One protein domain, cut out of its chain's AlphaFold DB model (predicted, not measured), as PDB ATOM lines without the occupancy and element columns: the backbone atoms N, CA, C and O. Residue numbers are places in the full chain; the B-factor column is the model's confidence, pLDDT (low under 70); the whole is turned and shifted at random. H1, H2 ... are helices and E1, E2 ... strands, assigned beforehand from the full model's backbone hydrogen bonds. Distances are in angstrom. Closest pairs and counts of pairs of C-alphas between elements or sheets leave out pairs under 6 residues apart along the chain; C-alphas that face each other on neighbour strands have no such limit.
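This is residues 105 to 187 of the 225 residues of an uncharacterized protein of Corynespora cassiicola Philippines (UniProt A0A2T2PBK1). A small strand hairpin, E1 and E2, and a short helix, H1, lie toward opposite ends of the domain, with the long helix H3 running crosswise between them and the short H2 packed on H3 at a slant. H1 meets H3 near its Ser 105 end and points away from it; residues 113 to 118 stick out, and the unnamed stretch 150 to 166 loops out beyond the hairpin. The printed part has 83 residues, in chain order H1, H2, E1, E2, H3, mostly helix, with one antiparallel sheet, E1 - E2. It is only just compact, close to loose, with a radius of gyration of the C-alphas of 13.8 A and spans of 41 by 31 by 22 A.

Look first at E1, residues 137 to 140, and E2, residues 146 to 149, an antiparallel hairpin at 150 degrees; N 139 and O 147 are within hydrogen-bond range at 2.8 A. Next find H3, residues 167 to 186: its Leu 173 and Ile 146 of E2 are their closest C-alphas, 6.8 A apart. H2, residues 124 to 131, touches H3 at a steep tilt of 41 degrees, the same way; the closest C-alphas, Ile 131 and Phe 174, are 6.8 A apart. H1, residues 105 to 113, is about perpendicular to H3 at 90 degrees and touches its residues 174 to 181 alone, closest at the C-alphas of Ser 105 and Met 178, 5.7 A. H1 and H2 only just touch, with 3 pairs of C-alphas within 8 A, the closest being Ser 105 and Ile 130 at 5.9 A. H1 is apart from E1 and E2. Every O i to N i+4 pair is within hydrogen-bond range in H2 and H3; in H1 it is 1 of 5, beside 5 of 6 O i to N i+3 pairs.

Find C-alpha 105 at (225.755, 182.822, 168.741); from there H1 runs 13.2 A. H2 measures 10.6 A, E1 10.6 A and E2 10.0 A. H3 runs 28.7 A, from C-alpha 167 at (208.856, 182.280, 168.611) to C-alpha 186 at (235.758, 179.039, 159.009).

The two C-alphas farthest apart, those of Gly 118 and Asp 155, are 41.6 A apart. The printed part has no cut, and the link from E2 to H3, 17 residues, is long. The mean pLDDT of the printed part is 71.8, and residues 147 to 165 are among the 28 under 70.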
ATOM      1  N   SER A 105     226.844 183.799 168.757       79.00
ATOM      2  CA  SER A 105     225.755 182.822 168.741       79.00
ATOM      3  C   SER A 105     226.298 181.424 168.960       79.00
ATOM      4  O   SER A 105     225.876 180.725 169.883       79.00
ATOM      5  N   LEU A 106     227.310 181.048 168.186       80.69
ATOM      6  CA  LEU A 106     227.964 179.753 168.314       80.69
ATOM      7  C   LEU A 106     228.870 179.655 169.550       80.69
ATOM      8  O   LEU A 106     228.918 178.602 170.185       80.69
ATOM      9  N   GLN A 107     229.510 180.746 169.978       78.81
ATOM     10  CA  GLN A 107     230.270 180.765 171.234       78.81
ATOM     11  C   GLN A 107     229.398 180.468 172.457       78.81
ATOM     12  O   GLN A 107     229.847 179.792 173.382       78.81
ATOM     13  N   SER A 108     228.139 180.919 172.462       77.44
ATOM     14  CA  SER A 108     227.214 180.659 173.573       77.44
ATOM     15  C   SER A 108     226.984 179.162 173.840       77.44
ATOM     16  O   SER A 108     226.623 178.775 174.955       77.44
ATOM     17  N   PHE A 109     227.235 178.324 172.831       79.31
ATOM     18  CA  PHE A 109     227.140 176.875 172.904       79.31
ATOM     19  C   PHE A 109     228.430 176.188 173.344       79.31
ATOM     20  O   PHE A 109     228.352 175.083 173.878       79.31
ATOM     21  N   ILE A 110     229.596 176.827 173.194       77.38
ATOM     22  CA  ILE A 110     230.880 176.283 173.668       77.38
ATOM     23  C   ILE A 110     230.810 176.039 175.173       77.38
ATOM     24  O   ILE A 110     231.031 174.918 175.627       77.38
ATOM     25  N   ALA A 111     230.402 177.056 175.936       71.00
ATOM     26  CA  ALA A 111     230.281 176.950 177.387       71.00
ATOM     27  C   ALA A 111     229.316 175.821 177.812       71.00
ATOM     28  O   ALA A 111     229.567 175.085 178.767       71.00
ATOM     29  N   ARG A 112     228.222 175.643 177.058       75.44
ATOM     30  CA  ARG A 112     227.161 174.671 177.369       75.44
ATOM     31  C   ARG A 112     227.518 173.233 177.002       75.44
ATOM     32  O   ARG A 112     227.206 172.308 177.750       75.44
ATOM     33  N   PHE A 113     228.138 173.025 175.841       75.44
ATOM     34  CA  PHE A 113     228.344 171.687 175.275       75.44
ATOM     35  C   PHE A 113     229.795 171.207 175.301       75.44
ATOM     36  O   PHE A 113     230.012 169.998 175.305       75.44
ATOM     37  N   VAL A 114     230.772 172.114 175.337       76.50
ATOM     38  CA  VAL A 114     232.204 171.777 175.343       76.50
ATOM     39  C   VAL A 114     232.789 171.899 176.749       76.50
ATOM     40  O   VAL A 114     233.459 170.981 177.209       76.50
ATOM     41  N   GLU A 115     232.504 172.995 177.454       75.88
ATOM     42  CA  GLU A 115     233.090 173.281 178.778       75.88
ATOM     43  C   GLU A 115     232.301 172.660 179.942       75.88
ATOM     44  O   GLU A 115     232.766 172.646 181.081       75.88
ATOM     45  N   GLY A 116     231.128 172.083 179.657       66.25
ATOM     46  CA  GLY A 116     230.413 171.221 180.592       66.25
ATOM     47  C   GLY A 116     229.688 171.949 181.725       66.25
ATOM     48  O   GLY A 116     229.602 171.400 182.821       66.25
ATOM     49  N   ASP A 117     229.101 173.125 181.476       69.94
ATOM     50  CA  ASP A 117     228.366 173.912 182.491       69.94
ATOM     51  C   ASP A 117     227.117 173.218 183.097       69.94
ATOM     52  O   ASP A 117     226.449 173.763 183.981       69.94
ATOM     53  N   GLY A 118     226.772 172.019 182.616       67.62
ATOM     54  CA  GLY A 118     225.639 171.211 183.069       67.62
ATOM     55  C   GLY A 118     224.275 171.643 182.512       67.62
ATOM     56  O   GLY A 118     223.294 170.913 182.675       67.62
ATOM     57  N   ARG A 119     224.176 172.776 181.804       70.75
ATOM     58  CA  ARG A 119     222.947 173.296 181.182       70.75
ATOM     59  C   ARG A 119     222.870 172.922 179.705       70.75
ATOM     60  O   ARG A 119     223.193 173.697 178.811       70.75
ATOM     61  N   ARG A 120     222.314 171.740 179.438       70.69
ATOM     62  CA  ARG A 120     222.102 171.248 178.061       70.69
ATOM     63  C   ARG A 120     220.850 171.803 177.373       70.69
ATOM     64  O   ARG A 120     220.744 171.728 176.156       70.69
ATOM     65  N   GLY A 121     219.893 172.333 178.136       74.81
ATOM     66  CA  GLY A 121     218.665 172.915 177.589       74.81
ATOM     67  C   GLY A 121     218.863 174.360 177.132       74.81
ATOM     68  O   GLY A 121     219.497 175.148 177.833       74.81
ATOM     69  N   VAL A 122     218.274 174.717 175.989       79.12
ATOM     70  CA  VAL A 122     218.222 176.092 175.473       79.12
ATOM     71  C   VAL A 122     216.801 176.608 175.640       79.12
ATOM     72  O   VAL A 122     215.868 176.042 175.072       79.12
ATOM     73  N   ARG A 123     216.616 177.656 176.446       84.75
ATOM     74  CA  ARG A 123     215.305 178.299 176.607       84.75
ATOM     75  C   ARG A 123     215.143 179.459 175.632       84.75
ATOM     76  O   ARG A 123     216.128 180.026 175.168       84.75
ATOM     77  N   TYR A 124     213.902 179.869 175.385       82.56
ATOM     78  CA  TYR A 124     213.609 181.052 174.572       82.56
ATOM     79  C   TYR A 124     214.345 182.298 175.089       82.56
ATOM     80  O   TYR A 124     214.947 183.040 174.319       82.56
ATOM     81  N   GLU A 125     214.394 182.488 176.409       83.06
ATOM     82  CA  GLU A 125     215.090 183.623 177.020       83.06
ATOM     83  C   GLU A 125     216.610 183.561 176.814       83.06
ATOM     84  O   GLU A 125     217.264 184.603 176.786       83.06
ATOM     85  N   ASP A 126     217.183 182.360 176.670       80.81
ATOM     86  CA  ASP A 126     218.600 182.191 176.342       80.81
ATOM     87  C   ASP A 126     218.873 182.639 174.905       80.81
ATOM     88  O   ASP A 126     219.783 183.437 174.684       80.81
ATOM     89  N   VAL A 127     218.043 182.199 173.953       83.62
ATOM     90  CA  VAL A 127     218.132 182.594 172.535       83.62
ATOM     91  C   VAL A 127     218.004 184.109 172.393       83.62
ATOM     92  O   VAL A 127     218.845 184.751 171.772       83.62
ATOM     93  N   MET A 128     217.028 184.713 173.073       82.38
ATOM     94  CA  MET A 128     216.839 186.164 173.080       82.38
ATOM     95  C   MET A 128     218.040 186.917 173.659       82.38
ATOM     96  O   MET A 128     218.409 187.979 173.162       82.38
ATOM     97  N   LYS A 129     218.680 186.396 174.715       82.81
ATOM     98  CA  LYS A 129     219.907 187.000 175.263       82.81
ATOM     99  C   LYS A 129     221.068 186.930 174.281       82.81
ATOM    100  O   LYS A 129     221.890 187.840 174.284       82.81
ATOM    101  N   ILE A 130     221.155 185.856 173.503       80.50
ATOM    102  CA  ILE A 130     222.200 185.682 172.497       80.50
ATOM    103  C   ILE A 130     221.963 186.650 171.338       80.50
ATOM    104  O   ILE A 130     222.843 187.455 171.061       80.50
ATOM    105  N   ILE A 131     220.753 186.673 170.771       79.69
ATOM    106  CA  ILE A 131     220.361 187.594 169.691       79.69
ATOM    107  C   ILE A 131     220.641 189.052 170.079       79.69
ATOM    108  O   ILE A 131     221.248 189.786 169.311       79.69
ATOM    109  N   ASN A 132     220.281 189.465 171.300       78.00
ATOM    110  CA  ASN A 132     220.531 190.833 171.777       78.00
ATOM    111  C   ASN A 132     222.022 191.183 171.952       78.00
ATOM    112  O   ASN A 132     222.359 192.357 172.083       78.00
ATOM    113  N   LYS A 133     222.911 190.186 172.027       75.06
ATOM    114  CA  LYS A 133     224.367 190.385 172.095       75.06
ATOM    115  C   LYS A 133     225.028 190.331 170.722       75.06
ATOM    116  O   LYS A 133     226.188 190.727 170.608       75.06
ATOM    117  N   CYS A 134     224.335 189.814 169.713       70.00
ATOM    118  CA  CYS A 134     224.864 189.729 168.366       70.00
ATOM    119  C   CYS A 134     224.995 191.139 167.769       70.00
ATOM    120  O   CYS A 134     224.074 191.944 167.899       70.00
ATOM    121  N   PRO A 135     226.123 191.452 167.109       65.81
ATOM    122  CA  PRO A 135     226.330 192.761 166.492       65.81
ATOM    123  C   PRO A 135     225.502 192.955 165.211       65.81
ATOM    124  O   PRO A 135     225.407 194.072 164.718       65.81
ATOM    125  N   TRP A 136     224.915 191.886 164.668       68.06
ATOM    126  CA  TRP A 136     224.176 191.901 163.410       68.06
ATOM    127  C   TRP A 136     222.858 192.675 163.514       68.06
ATOM    128  O   TRP A 136     222.063 192.450 164.428       68.06
ATOM    129  N   GLN A 137     222.609 193.546 162.538       68.69
ATOM    130  CA  GLN A 137     221.310 194.184 162.346       68.69
ATOM    131  C   GLN A 137     220.444 193.314 161.440       68.69
ATOM    132  O   GLN A 137     220.937 192.693 160.494       68.69
ATOM    133  N   TYR A 138     219.147 193.271 161.727       72.44
ATOM    134  CA  TYR A 138     218.191 192.550 160.902       72.44
ATOM    135  C   TYR A 138     216.853 193.289 160.845       72.44
ATOM    136  O   TYR A 138     216.483 194.024 161.762       72.44
ATOM    137  N   ARG A 139     216.107 193.070 159.765       72.06
ATOM    138  CA  ARG A 139     214.724 193.512 159.595       72.06
ATOM    139  C   ARG A 139     213.872 192.341 159.147       72.06
ATOM    140  O   ARG A 139     214.357 191.449 158.463       72.06
ATOM    141  N   VAL A 140     212.603 192.366 159.518       69.12
ATOM    142  CA  VAL A 140     211.602 191.459 158.959       69.12
ATOM    143  C   VAL A 140     210.841 192.251 157.904       69.12
ATOM    144  O   VAL A 140     210.383 193.354 158.202       69.12
ATOM    145  N   ASN A 141     210.789 191.758 156.668       72.75
ATOM    146  CA  ASN A 141     209.983 192.391 155.625       72.75
ATOM    147  C   ASN A 141     208.488 192.070 155.819       72.75
ATOM    148  O   ASN A 141     208.125 191.242 156.657       72.75
ATOM    149  N   ASP A 142     207.624 192.702 155.024       71.19
ATOM    150  CA  ASP A 142     206.168 192.501 155.096       71.19
ATOM    151  C   ASP A 142     205.747 191.038 154.831       71.19
ATOM    152  O   ASP A 142     204.695 190.600 155.294       71.19
ATOM    153  N   ASP A 143     206.602 190.264 154.155       70.25
ATOM    154  CA  ASP A 143     206.408 188.841 153.853       70.25
ATOM    155  C   ASP A 143     206.914 187.896 154.968       70.25
ATOM    156  O   ASP A 143     206.807 186.676 154.847       70.25
ATOM    157  N   GLY A 144     207.485 188.425 156.057       65.38
ATOM    158  CA  GLY A 144     208.028 187.629 157.167       65.38
ATOM    159  C   GLY A 144     209.460 187.109 156.965       65.38
ATOM    160  O   GLY A 144     209.983 186.384 157.814       65.38
ATOM    161  N   HIS A 145     210.133 187.484 155.876       68.19
ATOM    162  CA  HIS A 145     211.536 187.162 155.622       68.19
ATOM    163  C   HIS A 145     212.487 188.060 156.414       68.19
ATOM    164  O   HIS A 145     212.297 189.272 156.525       68.19
ATOM    165  N   ILE A 146     213.558 187.454 156.922       71.50
ATOM    166  CA  ILE A 146     214.592 188.135 157.698       71.50
ATOM    167  C   ILE A 146     215.688 188.620 156.747       71.50
ATOM    168  O   ILE A 146     216.374 187.827 156.109       71.50
ATOM    169  N   LEU A 147     215.861 189.933 156.677       67.75
ATOM    170  CA  LEU A 147     216.910 190.616 155.930       67.75
ATOM    171  C   LEU A 147     217.989 191.074 156.905       67.75
ATOM    172  O   LEU A 147     217.692 191.802 157.849       67.75
ATOM    173  N   PHE A 148     219.236 190.683 156.671       67.06
ATOM    174  CA  PHE A 148     220.377 191.134 157.469       67.06
ATOM    175  C   PHE A 148     221.088 192.298 156.783       67.06
ATOM    176  O   PHE A 148     221.229 192.299 155.561       67.06
ATOM    177  N   SER A 149     221.573 193.255 157.572       60.12
ATOM    178  CA  SER A 149     222.383 194.379 157.093       60.12
ATOM    179  C   SER A 149     223.674 194.521 157.903       60.12
ATOM    180  O   SER A 149     223.715 194.208 159.098       60.12
ATOM    181  N   HIS A 150     224.735 195.006 157.250       52.03
ATOM    182  CA  HIS A 150     226.002 195.317 157.915       52.03
ATOM    183  C   HIS A 150     225.870 196.532 158.840       52.03
ATOM    184  O   HIS A 150     225.087 197.454 158.593       52.03
ATOM    185  N   VAL A 151     226.672 196.539 159.911       50.72
ATOM    186  CA  VAL A 151     226.759 197.624 160.902       50.72
ATOM    187  C   VAL A 151     227.414 198.853 160.262       50.72
ATOM    188  O   VAL A 151     228.594 199.137 160.431       50.72
ATOM    189  N   GLY A 152     226.630 199.605 159.501       45.53
ATOM    190  CA  GLY A 152     227.104 200.770 158.754       45.53
ATOM    191  C   GLY A 152     226.057 201.367 157.823       45.53
ATOM    192  O   GLY A 152     226.127 202.557 157.545       45.53
ATOM    193  N   ASP A 153     225.056 200.578 157.427       44.75
ATOM    194  CA  ASP A 153     224.169 200.921 156.314       44.75
ATOM    195  C   ASP A 153     222.852 201.627 156.690       44.75
ATOM    196  O   ASP A 153     222.012 201.835 155.816       44.75
ATOM    197  N   SER A 154     222.585 202.005 157.953       42.75
ATOM    198  CA  SER A 154     221.323 202.707 158.278       42.75
ATOM    199  C   SER A 154     221.274 203.535 159.573       42.75
ATOM    200  O   SER A 154     221.821 203.169 160.611       42.75
ATOM    201  N   ASP A 155     220.513 204.627 159.434       39.38
ATOM    202  CA  ASP A 155     219.819 205.528 160.371       39.38
ATOM    203  C   ASP A 155     219.652 205.064 161.849       39.38
ATOM    204  O   ASP A 155     219.145 203.967 162.101       39.38
ATOM    205  N   PRO A 156     219.958 205.913 162.857       41.81
ATOM    206  CA  PRO A 156     219.835 205.606 164.295       41.81
ATOM    207  C   PRO A 156     218.410 205.349 164.830       41.81
ATOM    208  O   PRO A 156     218.245 205.122 166.028       41.81
ATOM    209  N   THR A 157     217.370 205.388 163.994       43.09
ATOM    210  CA  THR A 157     215.962 205.187 164.394       43.09
ATOM    211  C   THR A 157     215.492 203.732 164.352       43.09
ATOM    212  O   THR A 157     214.385 203.434 164.802       43.09
ATOM    213  N   GLN A 158     216.309 202.801 163.863       49.03
ATOM    214  CA  GLN A 158     215.894 201.411 163.666       49.03
ATOM    215  C   GLN A 158     216.327 200.526 164.822       49.03
ATOM    216  O   GLN A 158     217.370 199.877 164.820       49.03
ATOM    217  N   ASN A 159     215.502 200.560 165.858       45.31
ATOM    218  CA  ASN A 159     215.733 199.832 167.086       45.31
ATOM    219  C   ASN A 159     215.403 198.342 166.903       45.31
ATOM    220  O   ASN A 159     214.312 197.992 166.450       45.31
ATOM    221  N   ASN A 160     216.331 197.479 167.315       55.62
ATOM    222  CA  ASN A 160     216.173 196.029 167.412       55.62
ATOM    223  C   ASN A 160     215.088 195.675 168.448       55.62
ATOM    224  O   ASN A 160     215.391 195.276 169.574       55.62
ATOM    225  N   ASN A 161     213.806 195.802 168.105       52.34
ATOM    226  CA  ASN A 161     212.720 195.319 168.957       52.34
ATOM    227  C   ASN A 161     212.492 193.821 168.726       52.34
ATOM    228  O   ASN A 161     211.437 193.378 168.284       52.34
ATOM    229  N   VAL A 162     213.479 193.016 169.133       53.41
ATOM    230  CA  VAL A 162     213.374 191.545 169.201       53.41
ATOM    231  C   VAL A 162     212.142 191.110 170.017       53.41
ATOM    232  O   VAL A 162     211.610 190.021 169.832       53.41
ATOM    233  N   ARG A 163     211.664 191.971 170.930       52.62
ATOM    234  CA  ARG A 163     210.541 191.712 171.846       52.62
ATOM    235  C   ARG A 163     209.189 191.478 171.164       52.62
ATOM    236  O   ARG A 163     208.314 190.932 171.825       52.62
ATOM    237  N   GLU A 164     209.024 191.854 169.898       60.66
ATOM    238  CA  GLU A 164     207.766 191.669 169.154       60.66
ATOM    239  C   GLU A 164     207.802 190.478 168.182       60.66
ATOM    240  O   GLU A 164     206.803 190.179 167.532       60.66
ATOM    241  N   LEU A 165     208.924 189.752 168.095       68.44
ATOM    242  CA  LEU A 165     209.026 188.590 167.215       68.44
ATOM    243  C   LEU A 165     208.254 187.388 167.770       68.44
ATOM    244  O   LEU A 165     208.349 187.038 168.948       68.44
ATOM    245  N   SER A 166     207.542 186.689 166.882       76.50
ATOM    246  CA  SER A 166     207.019 185.353 167.179       76.50
ATOM    247  C   SER A 166     208.169 184.382 167.494       76.50
ATOM    248  O   SER A 166     209.302 184.549 167.028       76.50
ATOM    249  N   LYS A 167     207.878 183.323 168.260       79.69
ATOM    250  CA  LYS A 167     208.856 182.280 168.611       79.69
ATOM    251  C   LYS A 167     209.483 181.640 167.371       79.69
ATOM    252  O   LYS A 167     210.688 181.417 167.358       79.69
ATOM    253  N   ASP A 168     208.692 181.424 166.324       79.06
ATOM    254  CA  ASP A 168     209.162 180.804 165.081       79.06
ATOM    255  C   ASP A 168     210.147 181.718 164.341       79.06
ATOM    256  O   ASP A 168     211.223 181.285 163.935       79.06
ATOM    257  N   HIS A 169     209.844 183.018 164.274       77.00
ATOM    258  CA  HIS A 169     210.744 184.018 163.691       77.00
ATOM    259  C   HIS A 169     212.028 184.173 164.510       77.00
ATOM    260  O   HIS A 169     213.098 184.378 163.950       77.00
ATOM    261  N   THR A 170     211.945 184.021 165.834       82.12
ATOM    262  CA  THR A 170     213.122 184.038 166.713       82.12
ATOM    263  C   THR A 170     214.049 182.852 166.429       82.12
ATOM    264  O   THR A 170     215.267 183.015 166.424       82.12
ATOM    265  N   LEU A 171     213.492 181.664 166.171       82.62
ATOM    266  CA  LEU A 171     214.278 180.481 165.813       82.62
ATOM    267  C   LEU A 171     214.933 180.622 164.437       82.62
ATOM    268  O   LEU A 171     216.112 180.303 164.305       82.62
ATOM    269  N   LEU A 172     214.200 181.131 163.443       82.62
ATOM    270  CA  LEU A 172     214.748 181.400 162.110       82.62
ATOM    271  C   LEU A 172     215.878 182.432 162.174       82.62
ATOM    272  O   LEU A 172     216.964 182.185 161.662       82.62
ATOM    273  N   LEU A 173     215.660 183.538 162.892       83.06
ATOM    274  CA  LEU A 173     216.679 184.563 163.120       83.06
ATOM    275  C   LEU A 173     217.944 183.971 163.739       83.06
ATOM    276  O   LEU A 173     219.058 184.274 163.319       83.06
ATOM    277  N   PHE A 174     217.766 183.118 164.745       84.31
ATOM    278  CA  PHE A 174     218.875 182.483 165.429       84.31
ATOM    279  C   PHE A 174     219.646 181.512 164.527       84.31
ATOM    280  O   PHE A 174     220.876 181.515 164.553       84.31
ATOM    281  N   ALA A 175     218.947 180.721 163.708       83.94
ATOM    282  CA  ALA A 175     219.570 179.814 162.747       83.94
ATOM    283  C   ALA A 175     220.417 180.574 161.712       83.94
ATOM    284  O   ALA A 175     221.562 180.202 161.465       83.94
ATOM    285  N   GLU A 176     219.896 181.678 161.180       82.44
ATOM    286  CA  GLU A 176     220.619 182.546 160.247       82.44
ATOM    287  C   GLU A 176     221.841 183.219 160.900       82.44
ATOM    288  O   GLU A 176     222.923 183.271 160.316       82.44
ATOM    289  N   MET A 177     221.716 183.682 162.150       81.38
ATOM    290  CA  MET A 177     222.858 184.208 162.911       81.38
ATOM    291  C   MET A 177     223.942 183.146 163.127       81.38
ATOM    292  O   MET A 177     225.128 183.440 162.992       81.38
ATOM    293  N   MET A 178     223.555 181.906 163.440       83.94
ATOM    294  CA  MET A 178     224.504 180.797 163.550       83.94
ATOM    295  C   MET A 178     225.179 180.497 162.212       83.94
ATOM    296  O   MET A 178     226.374 180.224 162.204       83.94
ATOM    297  N   TYR A 179     224.449 180.558 161.096       83.75
ATOM    298  CA  TYR A 179     225.023 180.353 159.768       83.75
ATOM    299  C   TYR A 179     226.095 181.405 159.446       83.75
ATOM    300  O   TYR A 179     227.197 181.055 159.035       83.75
ATOM    301  N   ARG A 180     225.836 182.681 159.744       77.69
ATOM    302  CA  ARG A 180     226.834 183.757 159.588       77.69
ATOM    303  C   ARG A 180     228.044 183.584 160.496       77.69
ATOM    304  O   ARG A 180     229.171 183.850 160.091       77.69
ATOM    305  N   ASP A 181     227.826 183.104 161.719       83.44
ATOM    306  CA  ASP A 181     228.930 182.773 162.615       83.44
ATOM    307  C   ASP A 181     229.820 181.665 162.017       83.44
ATOM    308  O   ASP A 181     231.024 181.691 162.258       83.44
ATOM    309  N   ILE A 182     229.271 180.709 161.244       85.50
ATOM    310  CA  ILE A 182     230.055 179.641 160.586       85.50
ATOM    311  C   ILE A 182     231.031 180.226 159.569       85.50
ATOM    312  O   ILE A 182     232.185 179.798 159.545       85.50
ATOM    313  N   GLU A 183     230.589 181.186 158.756       82.38
ATOM    314  CA  GLU A 183     231.440 181.837 157.753       82.38
ATOM    315  C   GLU A 183     232.678 182.462 158.417       82.38
ATOM    316  O   GLU A 183     233.805 182.095 158.084       82.38
ATOM    317  N   GLU A 184     232.484 183.282 159.455       83.81
ATOM    318  CA  GLU A 184     233.591 183.847 160.242       83.81
ATOM    319  C   GLU A 184     234.436 182.771 160.939       83.81
ATOM    320  O   GLU A 184     235.665 182.832 160.918       83.81
ATOM    321  N   LEU A 185     233.799 181.761 161.540       84.50
ATOM    322  CA  LEU A 185     234.489 180.670 162.236       84.50
ATOM    323  C   LEU A 185     235.396 179.859 161.312       84.50
ATOM    324  O   LEU A 185     236.387 179.294 161.780       84.50
ATOM    325  N   SER A 186     235.016 179.755 160.041       87.94
ATOM    326  CA  SER A 186     235.758 179.039 159.009       87.94
ATOM    327  C   SER A 186     236.918 179.842 158.425       87.94
ATOM    328  O   SER A 186     237.762 179.264 157.741       87.94
ATOM    329  N   PHE A 187     237.000 181.142 158.719       90.75
ATOM    330  CA  PHE A 187     238.073 181.988 158.223       90.75
ATOM    331  C   PHE A 187     239.414 181.626 158.880       90.75
ATOM    332  O   PHE A 187     239.580 181.684 160.105       90.75
TER     333      PHE A 187